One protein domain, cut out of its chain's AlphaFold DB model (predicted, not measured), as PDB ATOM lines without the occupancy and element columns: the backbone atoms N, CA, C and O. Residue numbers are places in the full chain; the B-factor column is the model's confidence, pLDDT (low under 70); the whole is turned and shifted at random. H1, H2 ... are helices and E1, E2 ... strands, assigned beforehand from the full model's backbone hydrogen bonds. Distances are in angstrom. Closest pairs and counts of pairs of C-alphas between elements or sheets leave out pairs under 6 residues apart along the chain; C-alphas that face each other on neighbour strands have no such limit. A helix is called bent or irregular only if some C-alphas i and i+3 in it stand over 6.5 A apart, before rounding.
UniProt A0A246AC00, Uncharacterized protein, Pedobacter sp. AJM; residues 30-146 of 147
ATOM      1  N   GLN A  30      25.481  56.239 -22.314       83.06
ATOM      2  CA  GLN A  30      24.582  55.364 -21.593       83.06
ATOM      3  C   GLN A  30      25.401  54.409 -20.727       83.06
ATOM      4  O   GLN A  30      26.452  53.903 -21.130       83.06
ATOM      5  N   ILE A  31      24.910  54.196 -19.511       88.94
ATOM      6  CA  ILE A  31      25.548  53.348 -18.513       88.94
ATOM      7  C   ILE A  31      24.619  52.169 -18.260       88.94
ATOM      8  O   ILE A  31      23.479  52.360 -17.835       88.94
ATOM      9  N   LEU A  32      25.124  50.963 -18.495       89.62
ATOM     10  CA  LEU A  32      24.427  49.714 -18.213       89.62
ATOM     11  C   LEU A  32      25.161  48.986 -17.092       89.62
ATOM     12  O   LEU A  32      26.384  48.860 -17.125       89.62
ATOM     13  N   ILE A  33      24.416  48.518 -16.093       91.62
ATOM     14  CA  ILE A  33      24.973  47.842 -14.919       91.62
ATOM     15  C   ILE A  33      24.425  46.419 -14.896       91.62
ATOM     16  O   ILE A  33      23.217  46.216 -14.789       91.62
ATOM     17  N   TYR A  34      25.309  45.435 -14.977       91.38
ATOM     18  CA  TYR A  34      24.978  44.020 -14.911       91.38
ATOM     19  C   TYR A  34      25.454  43.448 -13.580       91.38
ATOM     20  O   TYR A  34      26.630  43.551 -13.243       91.38
ATOM     21  N   ALA A  35      24.555  42.827 -12.823       92.25
ATOM     22  CA  ALA A  35      24.920  42.032 -11.659       92.25
ATOM     23  C   ALA A  35      25.488  40.682 -12.114       92.25
ATOM     24  O   ALA A  35      24.887  40.013 -12.960       92.25
ATOM     25  N   CYS A  36      26.627  40.287 -11.547       90.00
ATOM     26  CA  CYS A  36      27.239  38.987 -11.793       90.00
ATOM     27  C   CYS A  36      26.746  37.992 -10.742       90.00
ATOM     28  O   CYS A  36      27.003  38.155  -9.552       90.00
ATOM     29  N   GLN A  37      26.048  36.949 -11.183       86.00
ATOM     30  CA  GLN A  37      25.673  35.810 -10.346       86.00
ATOM     31  C   GLN A  37      26.278  34.553 -10.970       86.00
ATOM     32  O   GLN A  37      25.711  33.961 -11.891       86.00
ATOM     33  N   GLY A  38      27.486  34.197 -10.528       81.38
ATOM     34  CA  GLY A  38      28.286  33.154 -11.170       81.38
ATOM     35  C   GLY A  38      28.596  33.518 -12.623       81.38
ATOM     36  O   GLY A  38      29.204  34.554 -12.885       81.38
ATOM     37  N   ASN A  39      28.139  32.690 -13.568       77.50
ATOM     38  CA  ASN A  39      28.341  32.912 -15.004       77.50
ATOM     39  C   ASN A  39      27.191  33.682 -15.687       77.50
ATOM     40  O   ASN A  39      27.182  33.839 -16.907       77.50
ATOM     41  N   LYS A  40      26.187  34.134 -14.922       84.31
ATOM     42  CA  LYS A  40      25.024  34.852 -15.453       84.31
ATOM     43  C   LYS A  40      25.149  36.351 -15.192       84.31
ATOM     44  O   LYS A  40      25.349  36.778 -14.055       84.31
ATOM     45  N   LEU A  41      24.970  37.140 -16.250       86.19
ATOM     46  CA  LEU A  41      24.862  38.594 -16.185       86.19
ATOM     47  C   LEU A  41      23.388  38.994 -16.213       86.19
ATOM     48  O   LEU A  41      22.678  38.703 -17.175       86.19
ATOM     49  N   THR A  42      22.930  39.674 -15.164       88.12
ATOM     50  CA  THR A  42      21.554  40.180 -15.072       88.12
ATOM     51  C   THR A  42      21.572  41.700 -15.114       88.12
ATOM     52  O   THR A  42      22.175  42.329 -14.248       88.12
ATOM     53  N   LEU A  43      20.916  42.300 -16.110       87.44
ATOM     54  CA  LEU A  43      20.805  43.755 -16.211       87.44
ATOM     55  C   LEU A  43      20.002  44.301 -15.022       87.44
ATOM     56  O   LEU A  43      18.868  43.882 -14.785       87.44
ATOM     57  N   LEU A  44      20.582  45.249 -14.289       86.12
ATOM     58  CA  LEU A  44      19.870  45.983 -13.251       86.12
ATOM     59  C   LEU A  44      18.881  46.963 -13.884       86.12
ATOM     60  O   LEU A  44      19.214  47.725 -14.793       86.12
ATOM     61  N   GLU A  45      17.654  46.964 -13.369       76.88
ATOM     62  CA  GLU A  45      16.607  47.869 -13.824       76.88
ATOM     63  C   GLU A  45      16.973  49.322 -13.482       76.88
ATOM     64  O   GLU A  45      16.975  49.733 -12.323       76.88
ATOM     65  N   HIS A  46      17.277  50.106 -14.517       73.81
ATOM     66  CA  HIS A  46      17.635  51.521 -14.409       73.81
ATOM     67  C   HIS A  46      16.567  52.447 -15.023       73.81
ATOM     68  O   HIS A  46      16.815  53.634 -15.251       73.81
ATOM     69  N   ARG A  47      15.376  51.920 -15.349       65.25
ATOM     70  CA  ARG A  47      14.283  52.726 -15.907       65.25
ATOM     71  C   ARG A  47      13.576  53.486 -14.794       65.25
ATOM     72  O   ARG A  47      12.972  52.894 -13.904       65.25
ATOM     73  N   HIS A  48      13.576  54.810 -14.905       62.03
ATOM     74  CA  HIS A  48      12.767  55.665 -14.039       62.03
ATOM     75  C   HIS A  48      11.258  55.490 -14.285       62.03
ATOM     76  O   HIS A  48      10.484  55.687 -13.358       62.03
ATOM     77  N   SER A  49      10.854  55.050 -15.482       53.84
ATOM     78  CA  SER A  49       9.459  54.878 -15.917       53.84
ATOM     79  C   SER A  49       8.840  53.505 -15.614       53.84
ATOM     80  O   SER A  49       7.789  53.175 -16.160       53.84
ATOM     81  N   SER A  50       9.474  52.676 -14.782       60.25
ATOM     82  CA  SER A  50       8.881  51.400 -14.361       60.25
ATOM     83  C   SER A  50       7.570  51.639 -13.607       60.25
ATOM     84  O   SER A  50       7.500  52.554 -12.790       60.25
ATOM     85  N   TYR A  51       6.551  50.795 -13.808       56.59
ATOM     86  CA  TYR A  51       5.279  50.862 -13.065       56.59
ATOM     87  C   TYR A  51       5.476  50.799 -11.538       56.59
ATOM     88  O   TYR A  51       4.652  51.294 -10.774       56.59
ATOM     89  N   ARG A  52       6.609  50.242 -11.085       57.06
ATOM     90  CA  ARG A  52       7.040  50.208  -9.676       57.06
ATOM     91  C   ARG A  52       7.505  51.569  -9.133       57.06
ATOM     92  O   ARG A  52       7.665  51.714  -7.926       57.06
ATOM     93  N   ASN A  53       7.712  52.557 -10.001       57.00
ATOM     94  CA  ASN A  53       8.002  53.951  -9.665       57.00
ATOM     95  C   ASN A  53       6.745  54.821  -9.834       57.00
ATOM     96  O   ASN A  53       6.813  55.901 -10.424       57.00
ATOM     97  N   LEU A  54       5.596  54.359  -9.326       54.94
ATOM     98  CA  LEU A  54       4.370  55.157  -9.244       54.94
ATOM     99  C   LEU A  54       4.698  56.535  -8.639       54.94
ATOM    100  O   LEU A  54       5.093  56.647  -7.479       54.94
ATOM    101  N   LEU A  55       4.588  57.574  -9.470       61.31
ATOM    102  CA  LEU A  55       4.733  58.989  -9.102       61.31
ATOM    103  C   LEU A  55       6.114  59.414  -8.558       61.31
ATOM    104  O   LEU A  55       6.223  60.423  -7.869       61.31
ATOM    105  N   GLY A  56       7.191  58.678  -8.861       62.03
ATOM    106  CA  GLY A  56       8.559  59.122  -8.535       62.03
ATOM    107  C   GLY A  56       8.947  59.060  -7.049       62.03
ATOM    108  O   GLY A  56      10.006  59.563  -6.671       62.03
ATOM    109  N   LEU A  57       8.141  58.408  -6.205       66.81
ATOM    110  CA  LEU A  57       8.446  58.200  -4.779       66.81
ATOM    111  C   LEU A  57       9.639  57.254  -4.565       66.81
ATOM    112  O   LEU A  57      10.383  57.373  -3.592       66.81
ATOM    113  N   ASN A  58       9.870  56.334  -5.502       72.19
ATOM    114  CA  ASN A  58      10.981  55.396  -5.438       72.19
ATOM    115  C   ASN A  58      12.262  56.006  -6.038       72.19
ATOM    116  O   ASN A  58      12.485  56.010  -7.249       72.19
ATOM    117  N   ARG A  59      13.140  56.498  -5.158       76.69
ATOM    118  CA  ARG A  59      14.431  57.121  -5.509       76.69
ATOM    119  C   ARG A  59      15.576  56.119  -5.707       76.69
ATOM    120  O   ARG A  59      16.740  56.519  -5.753       76.69
ATOM    121  N   ARG A  60      15.278  54.819  -5.832       83.25
ATOM    122  CA  ARG A  60      16.295  53.760  -5.939       83.25
ATOM    123  C   ARG A  60      17.236  53.960  -7.124       83.25
ATOM    124  O   ARG A  60      18.439  53.833  -6.946       83.25
ATOM    125  N   VAL A  61      16.711  54.300  -8.303       83.12
ATOM    126  CA  VAL A  61      17.535  54.504  -9.511       83.12
ATOM    127  C   VAL A  61      18.464  55.712  -9.344       83.12
ATOM    128  O   VAL A  61      19.644  55.636  -9.675       83.12
ATOM    129  N   THR A  62      17.972  56.806  -8.755       84.25
ATOM    130  CA  THR A  62      18.794  57.991  -8.457       84.25
ATOM    131  C   THR A  62      19.919  57.654  -7.483       84.25
ATOM    132  O   THR A  62      21.067  58.019  -7.721       84.25
ATOM    133  N   LYS A  63      19.608  56.913  -6.413       88.12
ATOM    134  CA  LYS A  63      20.609  56.467  -5.441       88.12
ATOM    135  C   LYS A  63      21.635  55.523  -6.076       88.12
ATOM    136  O   LYS A  63      22.824  55.731  -5.880       88.12
ATOM    137  N   LEU A  64      21.199  54.571  -6.906       89.69
ATOM    138  CA  LEU A  64      22.059  53.642  -7.651       89.69
ATOM    139  C   LEU A  64      23.104  54.379  -8.503       89.69
ATOM    140  O   LEU A  64      24.296  54.084  -8.419       89.69
ATOM    141  N   PHE A  65      22.674  55.356  -9.307       88.56
ATOM    142  CA  PHE A  65      23.603  56.142 -10.121       88.56
ATOM    143  C   PHE A  65      24.475  57.070  -9.278       88.56
ATOM    144  O   PHE A  65      25.637  57.262  -9.624       88.56
ATOM    145  N   GLY A  66      23.947  57.606  -8.174       89.50
ATOM    146  CA  GLY A  66      24.731  58.350  -7.193       89.50
ATOM    147  C   GLY A  66      25.888  57.511  -6.657       89.50
ATOM    148  O   GLY A  66      27.041  57.903  -6.812       89.50
ATOM    149  N   GLU A  67      25.600  56.324  -6.121       91.44
ATOM    150  CA  GLU A  67      26.607  55.369  -5.640       91.44
ATOM    151  C   GLU A  67      27.642  55.036  -6.717       91.44
ATOM    152  O   GLU A  67      28.846  55.100  -6.460       91.44
ATOM    153  N   LEU A  68      27.197  54.774  -7.951       91.50
ATOM    154  CA  LEU A  68      28.105  54.501  -9.061       91.50
ATOM    155  C   LEU A  68      29.065  55.670  -9.338       91.50
ATOM    156  O   LEU A  68      30.218  55.421  -9.675       91.50
ATOM    157  N   GLN A  69      28.647  56.933  -9.182       90.81
ATOM    158  CA  GLN A  69      29.565  58.074  -9.323       90.81
ATOM    159  C   GLN A  69      30.614  58.125  -8.204       90.81
ATOM    160  O   GLN A  69      31.766  58.472  -8.467       90.81
ATOM    161  N   PHE A  70      30.259  57.763  -6.965       91.50
ATOM    162  CA  PHE A  70      31.239  57.647  -5.876       91.50
ATOM    163  C   PHE A  70      32.261  56.548  -6.159       91.50
ATOM    164  O   PHE A  70      33.457  56.781  -6.003       91.50
ATOM    165  N   ILE A  71      31.799  55.394  -6.639       92.69
ATOM    166  CA  ILE A  71      32.665  54.285  -7.050       92.69
ATOM    167  C   ILE A  71      33.547  54.692  -8.236       92.69
ATOM    168  O   ILE A  71      34.752  54.463  -8.211       92.69
ATOM    169  N   LYS A  72      32.983  55.374  -9.241       91.44
ATOM    170  CA  LYS A  72      33.712  55.841 -10.430       91.44
ATOM    171  C   LYS A  72      34.922  56.706 -10.080       91.44
ATOM    172  O   LYS A  72      35.944  56.590 -10.738       91.44
ATOM    173  N   ARG A  73      34.840  57.529  -9.031       91.38
ATOM    174  CA  ARG A  73      35.970  58.361  -8.577       91.38
ATOM    175  C   ARG A  73      37.168  57.565  -8.055       91.38
ATOM    176  O   ARG A  73      38.261  58.114  -8.004       91.38
ATOM    177  N   GLN A  74      36.972  56.309  -7.663       91.75
ATOM    178  CA  GLN A  74      38.047  55.422  -7.204       91.75
ATOM    179  C   GLN A  74      38.709  54.657  -8.359       91.75
ATOM    180  O   GLN A  74      39.770  54.063  -8.178       91.75
ATOM    181  N   ILE A  75      38.088  54.665  -9.540       92.56
ATOM    182  CA  ILE A  75      38.526  53.910 -10.711       92.56
ATOM    183  C   ILE A  75      39.394  54.814 -11.585       92.56
ATOM    184  O   ILE A  75      39.043  55.960 -11.864       92.56
ATOM    185  N   LYS A  76      40.526  54.284 -12.048       92.81
ATOM    186  CA  LYS A  76      41.428  54.968 -12.979       92.81
ATOM    187  C   LYS A  76      41.110  54.586 -14.423       92.81
ATOM    188  O   LYS A  76      40.709  53.460 -14.703       92.81
ATOM    189  N   ASP A  77      41.371  55.498 -15.359       88.62
ATOM    190  CA  ASP A  77      40.988  55.326 -16.767       88.62
ATOM    191  C   ASP A  77      41.617  54.100 -17.457       88.62
ATOM    192  O   ASP A  77      40.995  53.516 -18.342       88.62
ATOM    193  N   TYR A  78      42.810  53.665 -17.036       89.56
ATOM    194  CA  TYR A  78      43.475  52.479 -17.598       89.56
ATOM    195  C   TYR A  78      42.840  51.150 -17.164       89.56
ATOM    196  O   TYR A  78      43.171  50.105 -17.714       89.56
ATOM    197  N   GLN A  79      41.969  51.161 -16.149       91.88
ATOM    198  CA  GLN A  79      41.301  49.953 -15.654       91.88
ATOM    199  C   GLN A  79      40.070  49.584 -16.490       91.88
ATOM    200  O   GLN A  79      39.512  48.498 -16.328       91.88
ATOM    201  N   TYR A  80      39.637  50.484 -17.375       91.69
ATOM    202  CA  TYR A  80      38.601  50.195 -18.352       91.69
ATOM    203  C   TYR A  80      39.193  49.405 -19.515       91.69
ATOM    204  O   TYR A  80      40.220  49.785 -20.071       91.69
ATOM    205  N   ALA A  81      38.502  48.344 -19.917       91.88
ATOM    206  CA  ALA A  81      38.799  47.637 -21.152       91.88
ATOM    207  C   ALA A  81      37.898  48.160 -22.275       91.88
ATOM    208  O   ALA A  81      36.721  48.461 -22.053       91.88
ATOM    209  N   ASP A  82      38.438  48.251 -23.485       91.50
ATOM    210  CA  ASP A  82      37.635  48.514 -24.672       91.50
ATOM    211  C   ASP A  82      36.934  47.221 -25.110       91.50
ATOM    212  O   ASP A  82      37.516  46.136 -25.125       91.50
ATOM    213  N   THR A  83      35.653  47.329 -25.443       89.88
ATOM    214  CA  THR A  83      34.802  46.213 -25.865       89.88
ATOM    215  C   THR A  83      33.875  46.654 -26.993       89.88
ATOM    216  O   THR A  83      33.722  47.844 -27.288       89.88
ATOM    217  N   LYS A  84      33.224  45.681 -27.625       87.38
ATOM    218  CA  LYS A  84      32.092  45.909 -28.513       87.38
ATOM    219  C   LYS A  84      30.815  45.482 -27.807       87.38
ATOM    220  O   LYS A  84      30.721  44.372 -27.279       87.38
ATOM    221  N   PHE A  85      29.833  46.372 -27.802       86.38
ATOM    222  CA  PHE A  85      28.532  46.118 -27.206       86.38
ATOM    223  C   PHE A  85      27.430  46.283 -28.242       86.38
ATOM    224  O   PHE A  85      27.362  47.297 -28.944       86.38
ATOM    225  N   ASN A  86      26.551  45.290 -28.289       82.44
ATOM    226  CA  ASN A  86      25.364  45.315 -29.116       82.44
ATOM    227  C   ASN A  86      24.160  45.754 -28.284       82.44
ATOM    228  O   ASN A  86      23.718  45.036 -27.385       82.44
ATOM    229  N   TYR A  87      23.613  46.922 -28.610       71.81
ATOM    230  CA  TYR A  87      22.489  47.493 -27.872       71.81
ATOM    231  C   TYR A  87      21.189  46.697 -28.042       71.81
ATOM    232  O   TYR A  87      20.449  46.524 -27.077       71.81
ATOM    233  N   GLN A  88      20.912  46.199 -29.251       72.44
ATOM    234  CA  GLN A  88      19.665  45.495 -29.560       72.44
ATOM    235  C   GLN A  88      19.616  44.123 -28.888       72.44
ATOM    236  O   GLN A  88      18.606  43.755 -28.292       72.44
ATOM    237  N   SER A  89      20.717  43.372 -28.950       74.56
ATOM    238  CA  SER A  89      20.788  42.028 -28.378       74.56
ATOM    239  C   SER A  89      21.268  42.006 -26.923       74.56
ATOM    240  O   SER A  89      21.273  40.942 -26.307       74.56
ATOM    241  N   GLY A  90      21.756  43.132 -26.390       76.25
ATOM    242  CA  GLY A  90      22.383  43.213 -25.068       76.25
ATOM    243  C   GLY A  90      23.649  42.360 -24.929       76.25
ATOM    244  O   GLY A  90      24.017  41.989 -23.814       76.25
ATOM    245  N   LYS A  91      24.291  41.998 -26.050       80.88
ATOM    246  CA  LYS A  91      25.470  41.118 -26.058       80.88
ATOM    247  C   LYS A  91      26.728  41.948 -25.827       80.88
ATOM    248  O   LYS A  91      26.968  42.932 -26.523       80.88
ATOM    249  N   ILE A  92      27.538  41.510 -24.870       82.69
ATOM    250  CA  ILE A  92      28.849  42.081 -24.553       82.69
ATOM    251  C   ILE A  92      29.914  41.154 -25.141       82.69
ATOM    252  O   ILE A  92      29.939  39.967 -24.810       82.69
ATOM    253  N   GLN A  93      30.796  41.677 -25.991       81.12
ATOM    254  CA  GLN A  93      31.896  40.900 -26.563       81.12
ATOM    255  C   GLN A  93      33.159  41.045 -25.710       81.12
ATOM    256  O   GLN A  93      33.785  42.099 -25.690       81.12
ATOM    257  N   GLY A  94      33.562  39.975 -25.023       75.50
ATOM    258  CA  GLY A  94      34.798  39.968 -24.234       75.50
ATOM    259  C   GLY A  94      34.664  40.736 -22.920       75.50
ATOM    260  O   GLY A  94      35.080  41.886 -22.800       75.50
ATOM    261  N   VAL A  95      34.090  40.081 -21.909       79.62
ATOM    262  CA  VAL A  95      34.102  40.601 -20.536       79.62
ATOM    263  C   VAL A  95      35.532  40.490 -19.992       79.62
ATOM    264  O   VAL A  95      36.105  39.399 -20.057       79.62
ATOM    265  N   PRO A  96      36.122  41.568 -19.448       80.31
ATOM    266  CA  PRO A  96      37.475  41.516 -18.915       80.31
ATOM    267  C   PRO A  96      37.561  40.521 -17.752       80.31
ATOM    268  O   PRO A  96      36.699  40.488 -16.870       80.31
ATOM    269  N   GLY A  97      38.624  39.712 -17.749       81.31
ATOM    270  CA  GLY A  97      38.917  38.789 -16.650       81.31
ATOM    271  C   GLY A  97      39.384  39.510 -15.383       81.31
ATOM    272  O   GLY A  97      39.121  39.040 -14.278       81.31
ATOM    273  N   HIS A  98      40.032  40.669 -15.538       88.06
ATOM    274  CA  HIS A  98      40.501  41.488 -14.425       88.06
ATOM    275  C   HIS A  98      39.326  42.114 -13.666       88.06
ATOM    276  O   HIS A  98      38.453  42.743 -14.267       88.06
ATOM    277  N   VAL A  99      39.320  41.939 -12.344       91.75
ATOM    278  CA  VAL A  99      38.311  42.479 -11.430       91.75
ATOM    279  C   VAL A  99      38.941  43.610 -10.631       91.75
ATOM    280  O   VAL A  99      39.998  43.426 -10.030       91.75
ATOM    281  N   VAL A 100      38.290  44.770 -10.621       93.38
ATOM    282  CA  VAL A 100      38.719  45.922  -9.828       93.38
ATOM    283  C   VAL A 100      37.960  45.940  -8.510       93.38
ATOM    284  O   VAL A 100      36.731  46.013  -8.484       93.38
ATOM    285  N   GLU A 101      38.712  45.889  -7.419       94.50
ATOM    286  CA  GLU A 101      38.199  45.990  -6.056       94.50
ATOM    287  C   GLU A 101      37.947  47.459  -5.696       94.50
ATOM    288  O   GLU A 101      38.837  48.303  -5.822       94.50
ATOM    289  N   VAL A 102      36.732  47.774  -5.251       94.06
ATOM    290  CA  VAL A 102      36.315  49.132  -4.867       94.06
ATOM    291  C   VAL A 102      35.458  49.092  -3.608       94.06
ATOM    292  O   VAL A 102      34.729  48.130  -3.368       94.06
ATOM    293  N   LYS A 103      35.507  50.164  -2.809       93.38
ATOM    294  CA  LYS A 103      34.715  50.271  -1.577       93.38
ATOM    295  C   LYS A 103      33.530  51.206  -1.751       93.38
ATOM    296  O   LYS A 103      33.668  52.310  -2.285       93.38
ATOM    297  N   ASN A 104      32.366  50.797  -1.261       92.31
ATOM    298  CA  ASN A 104      31.182  51.637  -1.198       92.31
ATOM    299  C   ASN A 104      31.079  52.282   0.188       92.31
ATOM    300  O   ASN A 104      30.643  51.659   1.148       92.31
ATOM    301  N   GLN A 105      31.466  53.556   0.271       89.44
ATOM    302  CA  GLN A 105      31.515  54.333   1.516       89.44
ATOM    303  C   GLN A 105      30.139  54.834   1.996       89.44
ATOM    304  O   GLN A 105      30.064  55.646   2.912       89.44
ATOM    305  N   MET A 106      29.048  54.416   1.355       87.50
ATOM    306  CA  MET A 106      27.693  54.840   1.712       87.50
ATOM    307  C   MET A 106      27.153  54.020   2.884       87.50
ATOM    308  O   MET A 106      27.343  52.807   2.934       87.50
ATOM    309  N   ASP A 107      26.397  54.657   3.781       85.06
ATOM    310  CA  ASP A 107      25.846  53.993   4.975       85.06
ATOM    311  C   ASP A 107      24.905  52.826   4.631       85.06
ATOM    312  O   ASP A 107      24.918  51.778   5.281       85.06
ATOM    313  N   TYR A 108      24.123  52.995   3.561       86.12
ATOM    314  CA  TYR A 108      23.132  52.031   3.078       86.12
ATOM    315  C   TYR A 108      23.366  51.713   1.593       86.12
ATOM    316  O   TYR A 108      22.608  52.214   0.756       86.12
ATOM    317  N   PRO A 109      24.398  50.935   1.234       89.19
ATOM    318  CA  PRO A 109      24.773  50.710  -0.159       89.19
ATOM    319  C   PRO A 109      23.757  49.821  -0.892       89.19
ATOM    320  O   PRO A 109      23.305  48.800  -0.372       89.19
ATOM    321  N   ILE A 110      23.401  50.198  -2.120       88.44
ATOM    322  CA  ILE A 110      22.644  49.370  -3.070       88.44
ATOM    323  C   ILE A 110      23.605  48.490  -3.877       88.44
ATOM    324  O   ILE A 110      23.281  47.341  -4.180       88.44
ATOM    325  N   LEU A 111      24.762  49.035  -4.255       90.62
ATOM    326  CA  LEU A 111      25.784  48.335  -5.029       90.62
ATOM    327  C   LEU A 111      26.739  47.602  -4.083       90.62
ATOM    328  O   LEU A 111      27.606  48.230  -3.476       90.62
ATOM    329  N   MET A 112      26.577  46.283  -3.969       92.75
ATOM    330  CA  MET A 112      27.474  45.386  -3.230       92.75
ATOM    331  C   MET A 112      27.634  44.054  -3.967       92.75
ATOM    332  O   MET A 112      26.660  43.493  -4.467       92.75
ATOM    333  N   GLY A 113      28.860  43.539  -4.015       92.69
ATOM    334  CA  GLY A 113      29.216  42.325  -4.746       92.69
ATOM    335  C   GLY A 113      29.755  42.606  -6.147       92.69
ATOM    336  O   GLY A 113      30.324  43.665  -6.414       92.69
ATOM    337  N   GLN A 114      29.606  41.630  -7.043       93.81
ATOM    338  CA  GLN A 114      30.241  41.659  -8.359       93.81
ATOM    339  C   GLN A 114      29.331  42.249  -9.438       93.81
ATOM    340  O   GLN A 114      28.206  41.790  -9.652       93.81
ATOM    341  N   TYR A 115      29.857  43.223 -10.177       93.75
ATOM    342  CA  TYR A 115      29.145  43.900 -11.254       93.75
ATOM    343  C   TYR A 115      30.014  44.070 -12.491       93.75
ATOM    344  O   TYR A 115      31.229  44.218 -12.415       93.75
ATOM    345  N   VAL A 116      29.364  44.113 -13.645       93.19
ATOM    346  CA  VAL A 116      29.951  44.557 -14.904       93.19
ATOM    347  C   VAL A 116      29.253  45.845 -15.304       93.19
ATOM    348  O   VAL A 116      28.030  45.881 -15.431       93.19
ATOM    349  N   VAL A 117      30.027  46.909 -15.495       92.69
ATOM    350  CA  VAL A 117      29.510  48.210 -15.920       92.69
ATOM    351  C   VAL A 117      29.977  48.480 -17.340       92.69
ATOM    352  O   VAL A 117      31.173  48.426 -17.625       92.69
ATOM    353  N   VAL A 118      29.026  48.773 -18.224       92.00
ATOM    354  CA  VAL A 118      29.267  49.094 -19.631       92.00
ATOM    355  C   VAL A 118      28.937  50.563 -19.863       92.00
ATOM    356  O   VAL A 118      27.849  51.028 -19.524       92.00
ATOM    357  N   TYR A 119      29.882  51.284 -20.454       90.06
ATOM    358  CA  TYR A 119      29.771  52.681 -20.848       90.06
ATOM    359  C   TYR A 119      29.770  52.754 -22.371       90.06
ATOM    360  O   TYR A 119      30.803  52.560 -23.016       90.06
ATOM    361  N   GLN A 120      28.613  53.048 -22.949       87.12
ATOM    362  CA  GLN A 120      28.421  53.112 -24.393       87.12
ATOM    363  C   GLN A 120      27.971  54.515 -24.788       87.12
ATOM    364  O   GLN A 120      27.096  55.083 -24.145       87.12
ATOM    365  N   LYS A 121      28.530  55.096 -25.852       83.88
ATOM    366  CA  LYS A 121      27.994  56.355 -26.400       83.88
ATOM    367  C   LYS A 121      26.583  56.134 -26.947       83.88
ATOM    368  O   LYS A 121      26.294  55.064 -27.474       83.88
ATOM    369  N   ALA A 122      25.726  57.148 -26.845       77.25
ATOM    370  CA  ALA A 122      24.387  57.071 -27.415       77.25
ATOM    371  C   ALA A 122      24.432  56.759 -28.919       77.25
ATOM    372  O   ALA A 122      25.272  57.289 -29.656       77.25
ATOM    373  N   ILE A 123      23.511  55.902 -29.360       76.50
ATOM    374  CA  ILE A 123      23.376  55.524 -30.766       76.50
ATOM    375  C   ILE A 123      22.935  56.758 -31.560       76.50
ATOM    376  O   ILE A 123      21.939  57.389 -31.189       76.50
ATOM    377  N   PRO A 124      23.633  57.119 -32.652       75.00
ATOM    378  CA  PRO A 124      23.151  58.144 -33.563       75.00
ATOM    379  C   PRO A 124      21.737  57.810 -34.047       75.00
ATOM    380  O   PRO A 124      21.467  56.686 -34.461       75.00
ATOM    381  N   TRP A 125      20.828  58.788 -34.035       69.62
ATOM    382  CA  TRP A 125      19.434  58.572 -34.450       69.62
ATOM    383  C   TRP A 125      19.308  58.000 -35.873       69.62
ATOM    384  O   TRP A 125      18.413  57.203 -36.146       69.62
ATOM    385  N   SER A 126      20.250  58.338 -36.759       71.06
ATOM    386  CA  SER A 126      20.339  57.804 -38.123       71.06
ATOM    387  C   SER A 126      20.471  56.279 -38.186       71.06
ATOM    388  O   SER A 126      20.146  55.690 -39.211       71.06
ATOM    389  N   TRP A 127      20.919  55.630 -37.110       72.44
ATOM    390  CA  TRP A 127      21.119  54.180 -37.031       72.44
ATOM    391  C   TRP A 127      19.971  53.465 -36.311       72.44
ATOM    392  O   TRP A 127      19.995  52.253 -36.129       72.44
ATOM    393  N   TYR A 128      18.926  54.190 -35.902       66.06
ATOM    394  CA  TYR A 128      17.787  53.580 -35.217       66.06
ATOM    395  C   TYR A 128      16.988  52.633 -36.126       66.06
ATOM    396  O   TYR A 128      16.404  51.663 -35.649       66.06
ATOM    397  N   ARG A 129      16.947  52.916 -37.437       66.00
ATOM    398  CA  ARG A 129      16.189  52.128 -38.428       66.00
ATOM    399  C   ARG A 129      17.001  51.052 -39.144       66.00
ATOM    400  O   ARG A 129      16.414  50.283 -39.900       66.00
ATOM    401  N   SER A 130      18.317  50.996 -38.963       64.31
ATOM    402  CA  SER A 130      19.100  49.906 -39.544       64.31
ATOM    403  C   SER A 130      18.754  48.611 -38.812       64.31
ATOM    404  O   SER A 130      18.970  48.496 -37.608       64.31
ATOM    405  N   ASN A 131      18.230  47.635 -39.555       53.41
ATOM    406  CA  ASN A 131      17.904  46.276 -39.101       53.41
ATOM    407  C   ASN A 131      19.143  45.439 -38.719       53.41
ATOM    408  O   ASN A 131      19.058  44.220 -38.586       53.41
ATOM    409  N   GLU A 132      20.304  46.073 -38.581       59.94
ATOM    410  CA  GLU A 132      21.559  45.397 -38.312       59.94
ATOM    411  C   GLU A 132      21.854  45.396 -36.816       59.94
ATOM    412  O   GLU A 132      21.688  46.394 -36.117       59.94
ATOM    413  N   ASN A 133      22.327  44.247 -36.340       67.62
ATOM    414  CA  ASN A 133      22.917  44.073 -35.024       67.62
ATOM    415  C   ASN A 133      24.221  44.889 -34.954       67.62
ATOM    416  O   ASN A 133      25.302  44.352 -35.180       67.62
ATOM    417  N   ILE A 134      24.122  46.190 -34.670       74.12
ATOM    418  CA  ILE A 134      25.292  47.074 -34.628       74.12
ATOM    419  C   ILE A 134      26.089  46.823 -33.348       74.12
ATOM    420  O   ILE A 134      25.645  47.124 -32.236       74.12
ATOM    421  N   ASP A 135      27.313  46.349 -33.537       82.81
ATOM    422  CA  ASP A 135      28.335  46.302 -32.505       82.81
ATOM    423  C   ASP A 135      29.035  47.659 -32.415       82.81
ATOM    424  O   ASP A 135      29.792  48.056 -33.303       82.81
ATOM    425  N   MET A 136      28.798  48.386 -31.328       84.62
ATOM    426  CA  MET A 136      29.404  49.699 -31.115       84.62
ATOM    427  C   MET A 136      30.562  49.625 -30.121       84.62
ATOM    428  O   MET A 136      30.511  48.826 -29.182       84.62
ATOM    429  N   PRO A 137      31.580  50.492 -30.268       87.94
ATOM    430  CA  PRO A 137      32.639  50.600 -29.279       87.94
ATOM    431  C   PRO A 137      32.057  51.056 -27.938       87.94
ATOM    432  O   PRO A 137      31.308  52.034 -27.855       87.94
ATOM    433  N   ALA A 138      32.426  50.345 -26.884       91.06
ATOM    434  CA  ALA A 138      32.054  50.636 -25.513       91.06
ATOM    435  C   ALA A 138      33.255  50.408 -24.595       91.06
ATOM    436  O   ALA A 138      34.197  49.698 -24.938       91.06
ATOM    437  N   LYS A 139      33.210  51.010 -23.410       92.38
ATOM    438  CA  LYS A 139      34.151  50.713 -22.332       92.38
ATOM    439  C   LYS A 139      33.474  49.827 -21.310       92.38
ATOM    440  O   LYS A 139      32.325  50.068 -20.948       92.38
ATOM    441  N   ILE A 140      34.187  48.828 -20.824       93.50
ATOM    442  CA  ILE A 140      33.695  47.888 -19.827       93.50
ATOM    443  C   ILE A 140      34.638  47.839 -18.638       93.50
ATOM    444  O   ILE A 140      35.856  47.947 -18.774       93.50
ATOM    445  N   ILE A 141      34.061  47.658 -17.459       94.19
ATOM    446  CA  ILE A 141      34.813  47.366 -16.250       94.19
ATOM    447  C   ILE A 141      34.073  46.334 -15.411       94.19
ATOM    448  O   ILE A 141      32.844  46.371 -15.297       94.19
ATOM    449  N   LYS A 142      34.830  45.406 -14.830       94.06
ATOM    450  CA  LYS A 142      34.327  44.431 -13.870       94.06
ATOM    451  C   LYS A 142      34.739  44.872 -12.471       94.06
ATOM    452  O   LYS A 142      35.919  45.078 -12.205       94.06
ATOM    453  N   LEU A 143      33.752  45.047 -11.605       94.31
ATOM    454  CA  LEU A 143      33.898  45.573 -10.258       94.31
ATOM    455  C   LEU A 143      33.538  44.503  -9.243       94.31
ATOM    456  O   LEU A 143      32.549  43.790  -9.419       94.31
ATOM    457  N   ASN A 144      34.301  44.443  -8.163       94.94
ATOM    458  CA  ASN A 144      33.883  43.809  -6.929       94.94
ATOM    459  C   ASN A 144      33.770  44.895  -5.861       94.94
ATOM    460  O   ASN A 144      34.727  45.615  -5.584       94.94
ATOM    461  N   ILE A 145      32.557  45.070  -5.350       94.62
ATOM    462  CA  ILE A 145      32.201  46.187  -4.488       94.62
ATOM    463  C   ILE A 145      31.998  45.661  -3.076       94.62
ATOM    464  O   ILE A 145      31.028  44.946  -2.808       94.62
ATOM    465  N   THR A 146      32.893  46.042  -2.174       92.88
ATOM    466  CA  THR A 146      32.770  45.752  -0.744       92.88
ATOM    467  C   THR A 146      32.322  46.994   0.015       92.88
ATOM    468  O   THR A 146      32.303  48.100  -0.529       92.88
TER     469      THR A 146
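Overview. This is residues 30 to 146 of the 147 residues of an uncharacterized protein of Pedobacter sp. AJM (UniProt A0A246AC00). A strongly twisted, branched sheet of seven strands forms a curved wall about the long strand E7, with the helix H2 beside its strands near E1 and E5. H1, a short irregular helix, lies far out from the sheet, and at another end of the domain residues 124 to 130, in the loop of the hairpin E6 and E7, stick out. The printed part has 117 residues, with named elements in the order E1 E2 H1 H2 E3 E4 E5 E6 E7. The sheet is mixed, with E5 and E7 parallel and the other neighbour pairs antiparallel, and the class is mixed, helices and strands. The whole is compact, with a radius of gyration of the C-alphas of 15.1 A and spans of 45 by 40 by 26 A.

Along the chain. E7, residues 135 to 146, is the longest strand at 32.1 A and ends with C-alpha 146 at (32.770, 45.752, -0.744). E6 is residues 113 to 121, 25.8 A, and E1 is residues 30 to 37, 22.6 A, from C-alpha 30 at (24.582, 55.364, -21.593). E3 is residues 81 to 86, 15.8 A; the shorter strands are E2, residues 40 to 43, E4, residues 91 to 93, and E5, residues 100 to 103. H2, residues 60 to 72, measures 18.1 A from C-alpha 60 at (16.295, 53.760, -5.939). H1, residues 51 to 56, is irregular: C-alphas 52 and 55 are 9.1 A apart.

Arrangement. E7 bends by 53 degrees at residue 138 and has E3 and E5 on one side, E6 on the other side. Its pairing is staggered: E3 is beside residues 135 to 140, with N 83 and O 138 2.8 A apart, and E5 beside residues 143 to 146, with N 102 and O 144 3.0 A apart. E6 and E7 form a hairpin, with N 119 and O 139 2.8 A apart. E1 is antiparallel to E6, with N 34 and O 116 2.8 A apart. The edge strands E2 and E4 form hairpins with E1 and E3, with N 35 and O 42 2.8 A apart and N 86 and O 91 3.0 A apart; these N and O pairs are within hydrogen-bond range. H2 is on the sheet, over none of its strands, at a height over the sheet of 4.1 A, only just above the sheet's level. Its closest C-alphas to E5 are Ile 71 and Val 102, 6.7 A. H1 is not on the sheet and is apart from H2. In H2 every O i to N i+4 pair is within hydrogen-bond range; in H1 0 of 2 are, and 1 of 3 O i to N i+3 pairs.

Size, cuts and confidence. The C-alphas farthest apart, of Asp 107 and Asn 131, are 45.4 A apart. The printed part has no cut. The link E6 to E7, 13 residues, is long. The mean pLDDT of the printed part is 82.9; residues 47 to 57, 125 and 128 to 133 are under 70.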